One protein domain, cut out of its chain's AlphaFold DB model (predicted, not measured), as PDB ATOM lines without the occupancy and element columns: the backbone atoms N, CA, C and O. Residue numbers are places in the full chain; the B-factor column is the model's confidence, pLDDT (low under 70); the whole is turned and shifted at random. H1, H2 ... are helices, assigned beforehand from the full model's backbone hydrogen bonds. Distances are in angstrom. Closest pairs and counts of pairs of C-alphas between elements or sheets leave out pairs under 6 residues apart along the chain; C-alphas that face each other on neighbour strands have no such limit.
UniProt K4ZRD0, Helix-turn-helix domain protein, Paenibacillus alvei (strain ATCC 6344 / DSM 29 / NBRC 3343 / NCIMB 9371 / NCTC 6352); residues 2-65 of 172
ATOM      1  N   LEU A   2      25.485  48.535  51.061       90.19
ATOM      2  CA  LEU A   2      25.517  48.838  49.612       90.19
ATOM      3  C   LEU A   2      26.828  49.509  49.164       90.19
ATOM      4  O   LEU A   2      27.414  49.109  48.163       90.19
ATOM      5  N   GLU A   3      27.312  50.483  49.931       87.75
ATOM      6  CA  GLU A   3      28.561  51.198  49.636       87.75
ATOM      7  C   GLU A   3      29.793  50.282  49.590       87.75
ATOM      8  O   GLU A   3      30.648  50.468  48.731       87.75
ATOM      9  N   VAL A   4      29.868  49.256  50.447       88.50
ATOM     10  CA  VAL A   4      30.981  48.285  50.432       88.50
ATOM     11  C   VAL A   4      30.966  47.500  49.140       88.50
ATOM     12  O   VAL A   4      31.986  47.385  48.473       88.50
ATOM     13  N   ILE A   5      29.789  47.012  48.748       91.31
ATOM     14  CA  ILE A   5      29.628  46.254  47.508       91.31
ATOM     15  C   ILE A   5      29.972  47.141  46.303       91.31
ATOM     16  O   ILE A   5      30.617  46.677  45.367       91.31
ATOM     17  N   GLN A   6      29.605  48.427  46.332       90.94
ATOM     18  CA  GLN A   6      29.992  49.388  45.296       90.94
ATOM     19  C   GLN A   6      31.506  49.611  45.232       90.94
ATOM     20  O   GLN A   6      32.044  49.694  44.132       90.94
ATOM     21  N   ASN A   7      32.192  49.691  46.372       85.94
ATOM     22  CA  ASN A   7      33.648  49.837  46.404       85.94
ATOM     23  C   ASN A   7      34.344  48.572  45.891       85.94
ATOM     24  O   ASN A   7      35.147  48.669  44.973       85.94
ATOM     25  N   LEU A   8      33.925  47.389  46.347       87.12
ATOM     26  CA  LEU A   8      34.422  46.105  45.837       87.12
ATOM     27  C   LEU A   8      34.236  45.968  44.317       87.12
ATOM     28  O   LEU A   8      35.090  45.422  43.619       87.12
ATOM     29  N   CYS A   9      33.125  46.487  43.785       90.75
ATOM     30  CA  CYS A   9      32.889  46.544  42.345       90.75
ATOM     31  C   CYS A   9      33.858  47.496  41.629       90.75
ATOM     32  O   CYS A   9      34.390  47.132  40.585       90.75
ATOM     33  N   LYS A  10      34.106  48.689  42.187       87.19
ATOM     34  CA  LYS A  10      35.061  49.662  41.631       87.19
ATOM     35  C   LYS A  10      36.485  49.113  41.615       87.19
ATOM     36  O   LYS A  10      37.153  49.240  40.597       87.19
ATOM     37  N   ASP A  11      36.910  48.454  42.690       83.88
ATOM     38  CA  ASP A  11      38.258  47.886  42.809       83.88
ATOM     39  C   ASP A  11      38.519  46.782  41.773       83.88
ATOM     40  O   ASP A  11      39.654  46.563  41.355       83.88
ATOM     41  N   ARG A  12      37.458  46.098  41.324       83.25
ATOM     42  CA  ARG A  12      37.513  45.074  40.270       83.25
ATOM     43  C   ARG A  12      37.089  45.570  38.886       83.25
ATOM     44  O   ARG A  12      36.956  44.749  37.981       83.25
ATOM     45  N   ASP A  13      36.855  46.872  38.726       92.44
ATOM     46  CA  ASP A  13      36.366  47.493  37.487       92.44
ATOM     47  C   ASP A  13      35.130  46.778  36.894       92.44
ATOM     48  O   ASP A  13      35.024  46.480  35.701       92.44
ATOM     49  N   ILE A  14      34.170  46.439  37.761       94.50
ATOM     50  CA  ILE A  14      32.885  45.852  37.370       94.50
ATOM     51  C   ILE A  14      31.721  46.732  37.813       94.50
ATOM     52  O   ILE A  14      31.786  47.463  38.795       94.50
ATOM     53  N   SER A  15      30.603  46.644  37.094       95.38
ATOM     54  CA  SER A  15      29.361  47.293  37.507       95.38
ATOM     55  C   SER A  15      28.541  46.386  38.427       95.38
ATOM     56  O   SER A  15      28.596  45.159  38.322       95.38
ATOM     57  N   ILE A  16      27.696  46.987  39.271       95.50
ATOM     58  CA  ILE A  16      26.720  46.245  40.091       95.50
ATOM     59  C   ILE A  16      25.818  45.376  39.208       95.50
ATOM     60  O   ILE A  16      25.527  44.239  39.552       95.50
ATOM     61  N   PHE A  17      25.432  45.875  38.034       95.69
ATOM     62  CA  PHE A  17      24.653  45.104  37.069       95.69
ATOM     63  C   PHE A  17      25.395  43.847  36.584       95.69
ATOM     64  O   PHE A  17      24.801  42.775  36.480       95.69
ATOM     65  N   LYS A  18      26.703  43.962  36.304       95.38
ATOM     66  CA  LYS A  18      27.537  42.815  35.923       95.38
ATOM     67  C   LYS A  18      27.627  41.806  37.070       95.38
ATOM     68  O   LYS A  18      27.399  40.624  36.833       95.38
ATOM     69  N   LEU A  19      27.858  42.278  38.296       96.75
ATOM     70  CA  LEU A  19      27.857  41.442  39.500       96.75
ATOM     71  C   LEU A  19      26.525  40.698  39.676       96.75
ATOM     72  O   LEU A  19      26.511  39.485  39.855       96.75
ATOM     73  N   GLU A  20      25.392  41.397  39.585       97.06
ATOM     74  CA  GLU A  20      24.064  40.786  39.698       97.06
ATOM     75  C   GLU A  20      23.853  39.699  38.645       97.06
ATOM     76  O   GLU A  20      23.356  38.621  38.967       97.06
ATOM     77  N   LYS A  21      24.281  39.947  37.404       96.75
ATOM     78  CA  LYS A  21      24.189  38.969  36.319       96.75
ATOM     79  C   LYS A  21      25.043  37.729  36.591       96.75
ATOM     80  O   LYS A  21      24.562  36.617  36.386       96.75
ATOM     81  N   GLU A  22      26.274  37.907  37.058       95.31
ATOM     82  CA  GLU A  22      27.190  36.801  37.367       95.31
ATOM     83  C   GLU A  22      26.724  35.976  38.577       95.31
ATOM     84  O   GLU A  22      26.889  34.759  38.593       95.31
ATOM     85  N   LEU A  23      26.056  36.604  39.550       96.12
ATOM     86  CA  LEU A  23      25.502  35.926  40.729       96.12
ATOM     87  C   LEU A  23      24.088  35.357  40.526       96.12
ATOM     88  O   LEU A  23      23.544  34.706  41.428       96.12
ATOM     89  N   GLY A  24      23.479  35.595  39.361       95.88
ATOM     90  CA  GLY A  24      22.110  35.177  39.054       95.88
ATOM     91  C   GLY A  24      21.053  35.928  39.870       95.88
ATOM     92  O   GLY A  24      20.017  35.366  40.231       95.88
ATOM     93  N   PHE A  25      21.319  37.184  40.222       96.12
ATOM     94  CA  PHE A  25      20.379  38.051  40.921       96.12
ATOM     95  C   PHE A  25      19.465  38.779  39.934       96.12
ATOM     96  O   PHE A  25      19.826  39.052  38.791       96.12
ATOM     97  N   GLY A  26      18.256  39.120  40.388       94.62
ATOM     98  CA  GLY A  26      17.375  39.999  39.624       94.62
ATOM     99  C   GLY A  26      17.965  41.408  39.538       94.62
ATOM    100  O   GLY A  26      18.600  41.862  40.490       94.62
ATOM    101  N   ASN A  27      17.719  42.109  38.434       93.50
ATOM    102  CA  ASN A  27      18.223  43.467  38.229       93.50
ATOM    103  C   ASN A  27      17.777  44.413  39.363       93.50
ATOM    104  O   ASN A  27      16.594  44.458  39.723       93.50
ATOM    105  N   GLY A  28      18.729  45.141  39.942       92.12
ATOM    106  CA  GLY A  28      18.513  46.071  41.046       92.12
ATOM    107  C   GLY A  28      18.270  45.398  42.399       92.12
ATOM    108  O   GLY A  28      17.806  46.058  43.330       92.12
ATOM    109  N   THR A  29      18.546  44.097  42.537       94.81
ATOM    110  CA  THR A  29      18.463  43.389  43.825       94.81
ATOM    111  C   THR A  29      19.408  44.003  44.854       94.81
ATOM    112  O   THR A  29      18.983  44.248  45.977       94.81
ATOM    113  N   ILE A  30      20.657  44.280  44.477       94.31
ATOM    114  CA  ILE A  30      21.686  44.807  45.379       94.31
ATOM    115  C   ILE A  30      21.357  46.246  45.784       94.31
ATOM    116  O   ILE A  30      21.486  46.598  46.951       94.31
ATOM    117  N   TYR A  31      20.842  47.065  44.863       94.12
ATOM    118  CA  TYR A  31      20.395  48.427  45.188       94.12
ATOM    119  C   TYR A  31      19.264  48.447  46.223       94.12
ATOM    120  O   TYR A  31      19.233  49.320  47.088       94.12
ATOM    121  N   LYS A  32      18.361  47.457  46.205       93.25
ATOM    122  CA  LYS A  32      17.305  47.334  47.226       93.25
ATOM    123  C   LYS A  32      17.862  47.061  48.624       93.25
ATOM    124  O   LYS A  32      17.171  47.348  49.604       93.25
ATOM    125  N   TRP A  33      19.093  46.557  48.737       92.69
ATOM    126  CA  TRP A  33      19.717  46.288  50.031       92.69
ATOM    127  C   TRP A  33      20.137  47.548  50.793       92.69
ATOM    128  O   TRP A  33      20.526  47.468  51.951       92.69
ATOM    129  N   GLU A  34      20.009  48.725  50.180       87.38
ATOM    130  CA  GLU A  34      20.096  49.996  50.902       87.38
ATOM    131  C   GLU A  34      18.972  50.151  51.936       87.38
ATOM    132  O   GLU A  34      19.185  50.711  53.006       87.38
ATOM    133  N   LYS A  35      17.771  49.654  51.612       86.69
ATOM    134  CA  LYS A  35      16.555  49.830  52.424       86.69
ATOM    135  C   LYS A  35      16.043  48.538  53.055       86.69
ATOM    136  O   LYS A  35      15.061  48.568  53.789       86.69
ATOM    137  N   SER A  36      16.638  47.399  52.721       87.12
ATOM    138  CA  SER A  36      16.168  46.086  53.159       87.12
ATOM    139  C   SER A  36      17.334  45.137  53.391       87.12
ATOM    140  O   SER A  36      18.324  45.180  52.670       87.12
ATOM    141  N   SER A  37      17.228  44.260  54.385       86.31
ATOM    142  CA  SER A  37      18.277  43.275  54.636       86.31
ATOM    143  C   SER A  37      18.231  42.159  53.582       86.31
ATOM    144  O   SER A  37      17.151  41.632  53.292       86.31
ATOM    145  N   PRO A  38      19.372  41.769  52.989       91.50
ATOM    146  CA  PRO A  38      19.431  40.619  52.101       91.50
ATOM    147  C   PRO A  38      19.175  39.312  52.852       91.50
ATOM    148  O   PRO A  38      19.405  39.202  54.054       91.50
ATOM    149  N   ALA A  39      18.794  38.273  52.107       92.88
ATOM    150  CA  ALA A  39      18.912  36.910  52.609       92.88
ATOM    151  C   ALA A  39      20.396  36.548  52.781       92.88
ATOM    152  O   ALA A  39      21.211  36.871  51.908       92.88
ATOM    153  N   VAL A  40      20.721  35.830  53.858       91.94
ATOM    154  CA  VAL A  40      22.094  35.411  54.195       91.94
ATOM    155  C   VAL A  40      22.768  34.710  53.013       91.94
ATOM    156  O   VAL A  40      23.900  35.039  52.676       91.94
ATOM    157  N   ASP A  41      22.047  33.844  52.298       94.44
ATOM    158  CA  ASP A  41      22.576  33.121  51.133       94.44
ATOM    159  C   ASP A  41      23.017  34.047  49.993       94.44
ATOM    160  O   ASP A  41      24.025  33.802  49.329       94.44
ATOM    161  N   LYS A  42      22.269  35.130  49.743       95.19
ATOM    162  CA  LYS A  42      22.624  36.101  48.699       95.19
ATOM    163  C   LYS A  42      23.821  36.936  49.121       95.19
ATOM    164  O   LYS A  42      24.689  37.203  48.298       95.19
ATOM    165  N   LEU A  43      23.868  37.329  50.389       94.31
ATOM    166  CA  LEU A  43      24.989  38.085  50.927       94.31
ATOM    167  C   LEU A  43      26.276  37.250  50.908       94.31
ATOM    168  O   LEU A  43      27.314  37.738  50.473       94.31
ATOM    169  N   LYS A  44      26.180  35.967  51.271       95.38
ATOM    170  CA  LYS A  44      27.283  35.008  51.192       95.38
ATOM    171  C   LYS A  44      27.810  34.849  49.767       95.38
ATOM    172  O   LYS A  44      29.009  34.926  49.567       95.38
ATOM    173  N   LYS A  45      26.936  34.743  48.762       96.88
ATOM    174  CA  LYS A  45      27.362  34.704  47.350       96.88
ATOM    175  C   LYS A  45      28.181  35.924  46.930       96.88
ATOM    176  O   LYS A  45      29.124  35.785  46.161       96.88
ATOM    177  N   VAL A  46      27.818  37.111  47.416       95.50
ATOM    178  CA  VAL A  46      28.602  38.329  47.161       95.50
ATOM    179  C   VAL A  46      29.956  38.245  47.865       95.50
ATOM    180  O   VAL A  46      30.975  38.527  47.243       95.50
ATOM    181  N   ALA A  47      29.975  37.814  49.126       94.12
ATOM    182  CA  ALA A  47      31.198  37.622  49.902       94.12
ATOM    183  C   ALA A  47      32.164  36.642  49.213       94.12
ATOM    184  O   ALA A  47      33.305  37.001  48.926       94.12
ATOM    185  N   ASP A  48      31.662  35.469  48.822       92.69
ATOM    186  CA  ASP A  48      32.414  34.427  48.119       92.69
ATOM    187  C   ASP A  48      32.958  34.931  46.771       92.69
ATOM    188  O   ASP A  48      34.110  34.676  46.428       92.69
ATOM    189  N   TYR A  49      32.164  35.702  46.018       94.50
ATOM    190  CA  TYR A  49      32.589  36.280  44.740       94.50
ATOM    191  C   TYR A  49      33.782  37.229  44.890       94.50
ATOM    192  O   TYR A  49      34.713  37.211  44.079       94.50
ATOM    193  N   PHE A  50      33.769  38.061  45.932       89.44
ATOM    194  CA  PHE A  50      34.849  39.006  46.210       89.44
ATOM    195  C   PHE A  50      35.982  38.416  47.058       89.44
ATOM    196  O   PHE A  50      37.028  39.052  47.168       89.44
ATOM    197  N   GLY A  51      35.825  37.198  47.584       86.56
ATOM    198  CA  GLY A  51      36.799  36.568  48.476       86.56
ATOM    199  C   GLY A  51      36.902  37.266  49.835       86.56
ATOM    200  O   GLY A  51      37.980  37.314  50.416       86.56
ATOM    201  N   VAL A  52      35.798  37.841  50.318       85.25
ATOM    202  CA  VAL A  52      35.704  38.535  51.614       85.25
ATOM    203  C   VAL A  52      34.739  37.796  52.541       85.25
ATOM    204  O   VAL A  52      34.010  36.907  52.107       85.25
ATOM    205  N   THR A  53      34.702  38.154  53.825       88.50
ATOM    206  CA  THR A  53      33.717  37.597  54.765       88.50
ATOM    207  C   THR A  53      32.376  38.326  54.667       88.50
ATOM    208  O   THR A  53      32.291  39.474  54.222       88.50
ATOM    209  N   VAL A  54      31.300  37.671  55.111       89.31
ATOM    210  CA  VAL A  54      29.986  38.324  55.241       89.31
ATOM    211  C   VAL A  54      30.070  39.499  56.218       89.31
ATOM    212  O   VAL A  54      29.544  40.572  55.924       89.31
ATOM    213  N   ASP A  55      30.790  39.318  57.327       85.62
ATOM    214  CA  ASP A  55      30.998  40.354  58.338       85.62
ATOM    215  C   ASP A  55      31.660  41.602  57.754       85.62
ATOM    216  O   ASP A  55      31.212  42.707  58.041       85.62
ATOM    217  N   TYR A  56      32.633  41.454  56.848       81.50
ATOM    218  CA  TYR A  56      33.264  42.587  56.165       81.50
ATOM    219  C   TYR A  56      32.253  43.443  55.380       81.50
ATOM    220  O   TYR A  56      32.281  44.672  55.428       81.50
ATOM    221  N   ILE A  57      31.301  42.808  54.686       88.50
ATOM    222  CA  ILE A  57      30.272  43.524  53.911       88.50
ATOM    223  C   ILE A  57      29.297  44.279  54.835       88.50
ATOM    224  O   ILE A  57      28.781  45.349  54.479       88.50
ATOM    225  N   LEU A  58      29.041  43.725  56.022       84.81
ATOM    226  CA  LEU A  58      28.159  44.305  57.035       84.81
ATOM    227  C   LEU A  58      28.844  45.402  57.860       84.81
ATOM    228  O   LEU A  58      28.193  46.391  58.203       84.81
ATOM    229  N   ALA A  59      30.151  45.281  58.100       72.31
ATOM    230  CA  ALA A  59      30.936  46.153  58.971       72.31
ATOM    231  C   ALA A  59      30.879  47.642  58.587       72.31
ATOM    232  O   ALA A  59      31.077  48.505  59.436       72.31
ATOM    233  N   ALA A  60      30.516  47.995  57.351       58.38
ATOM    234  CA  ALA A  60      30.370  49.402  56.975       58.38
ATOM    235  C   ALA A  60      29.207  50.157  57.626       58.38
ATOM    236  O   ALA A  60      29.191  51.387  57.569       58.38
ATOM    237  N   GLU A  61      28.240  49.476  58.246       53.78
ATOM    238  CA  GLU A  61      27.313  50.178  59.147       53.78
ATOM    239  C   GLU A  61      28.040  50.756  60.371       53.78
ATOM    240  O   GLU A  61      27.665  51.823  60.861       53.78
ATOM    241  N   SER A  62      29.141  50.128  60.788       45.97
ATOM    242  CA  SER A  62      30.049  50.601  61.835       45.97
ATOM    243  C   SER A  62      31.003  51.688  61.314       45.97
ATOM    244  O   SER A  62      31.206  52.700  61.984       45.97
ATOM    245  N   ILE A  63      31.513  51.542  60.080       41.19
ATOM    246  CA  ILE A  63      32.518  52.450  59.476       41.19
ATOM    247  C   ILE A  63      31.952  53.857  59.191       41.19
ATOM    248  O   ILE A  63      32.674  54.848  59.279       41.19
ATOM    249  N   LYS A  64      30.643  54.000  58.919       41.09
ATOM    250  CA  LYS A  64      30.001  55.310  58.657       41.09
ATOM    251  C   LYS A  64      30.047  56.304  59.826       41.09
ATOM    252  O   LYS A  64      29.759  57.482  59.615       41.09
ATOM    253  N   LYS A  65      30.368  55.856  61.043       43.81
ATOM    254  CA  LYS A  65      30.451  56.712  62.239       43.81
ATOM    255  C   LYS A  65      31.861  57.206  62.560       43.81
ATOM    256  O   LYS A  65      32.006  57.982  63.500       43.81
TER     257      LYS A  65
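What this domain is: This is residues 2 to 65 of the 172 residues of the protein "Helix-turn-helix domain protein" of Paenibacillus alvei (strain ATCC 6344 / DSM 29 / NBRC 3343 / NCIMB 9371 / NCTC 6352) (UniProt K4ZRD0). Two longer helices, H1 and H4, run the same way with a gap between them, and H2 and H5 span this gap on two opposite sides as crosspieces, making a small, loosely joined frame. Short H3 lies near the beginning of H1, and H6 forms the outlying end beyond H5. The printed part has 64 residues, all helix in class, with six named helices, H1 to H6 in chain order, and no named strand. It is compact, with a radius of gyration of the C-alphas of 10.9 A and spans of 31 by 24 by 17 A.

How they stand to each other: H4, residues 40 to 50, and H1, residues 2 to 11, are close but not clearly touching at a shallow tilt of 21 degrees, the same way; their closest C-alphas, of Phe 50 and Leu 8, are 7.1 A apart. H2, residues 16 to 23, touches H1, about perpendicular at 88 degrees, closest at the C-alphas of Ile 16 and Cys 9, 6.6 A. H2 is close to H4 but not clearly touching, closest at the C-alphas of Leu 23 and Lys 45, 7.0 A. H5, residues 54 to 58, touches H4, closest at the C-alphas of Val 54 and Ala 47, 5.5 A. H3, residues 29 to 32, only just touches H2, with 3 pairs of C-alphas within 8 A, the closest those of Ile 30 and Glu 20, 7.4 A. H6, residues 60 to 63, and H5 meet only through their link. Every O i to N i+4 pair is within hydrogen-bond range in H1, H2, H4 and H5; H3 and H6 are too short for such a pair.

Where its parts are: H4 measures 15.5 A, from C-alpha 40 at (22.094, 35.411, 54.195); H1 measures 14.5 A, from C-alpha 2 at (25.517, 48.838, 49.612); H2 measures 10.4 A.

The domain as a whole: The C-alphas farthest apart, of Gly 24 and Lys 65, are 32.7 A apart. The printed part has no cut, and no link is long. Residues 60 to 65 have pLDDT under 70.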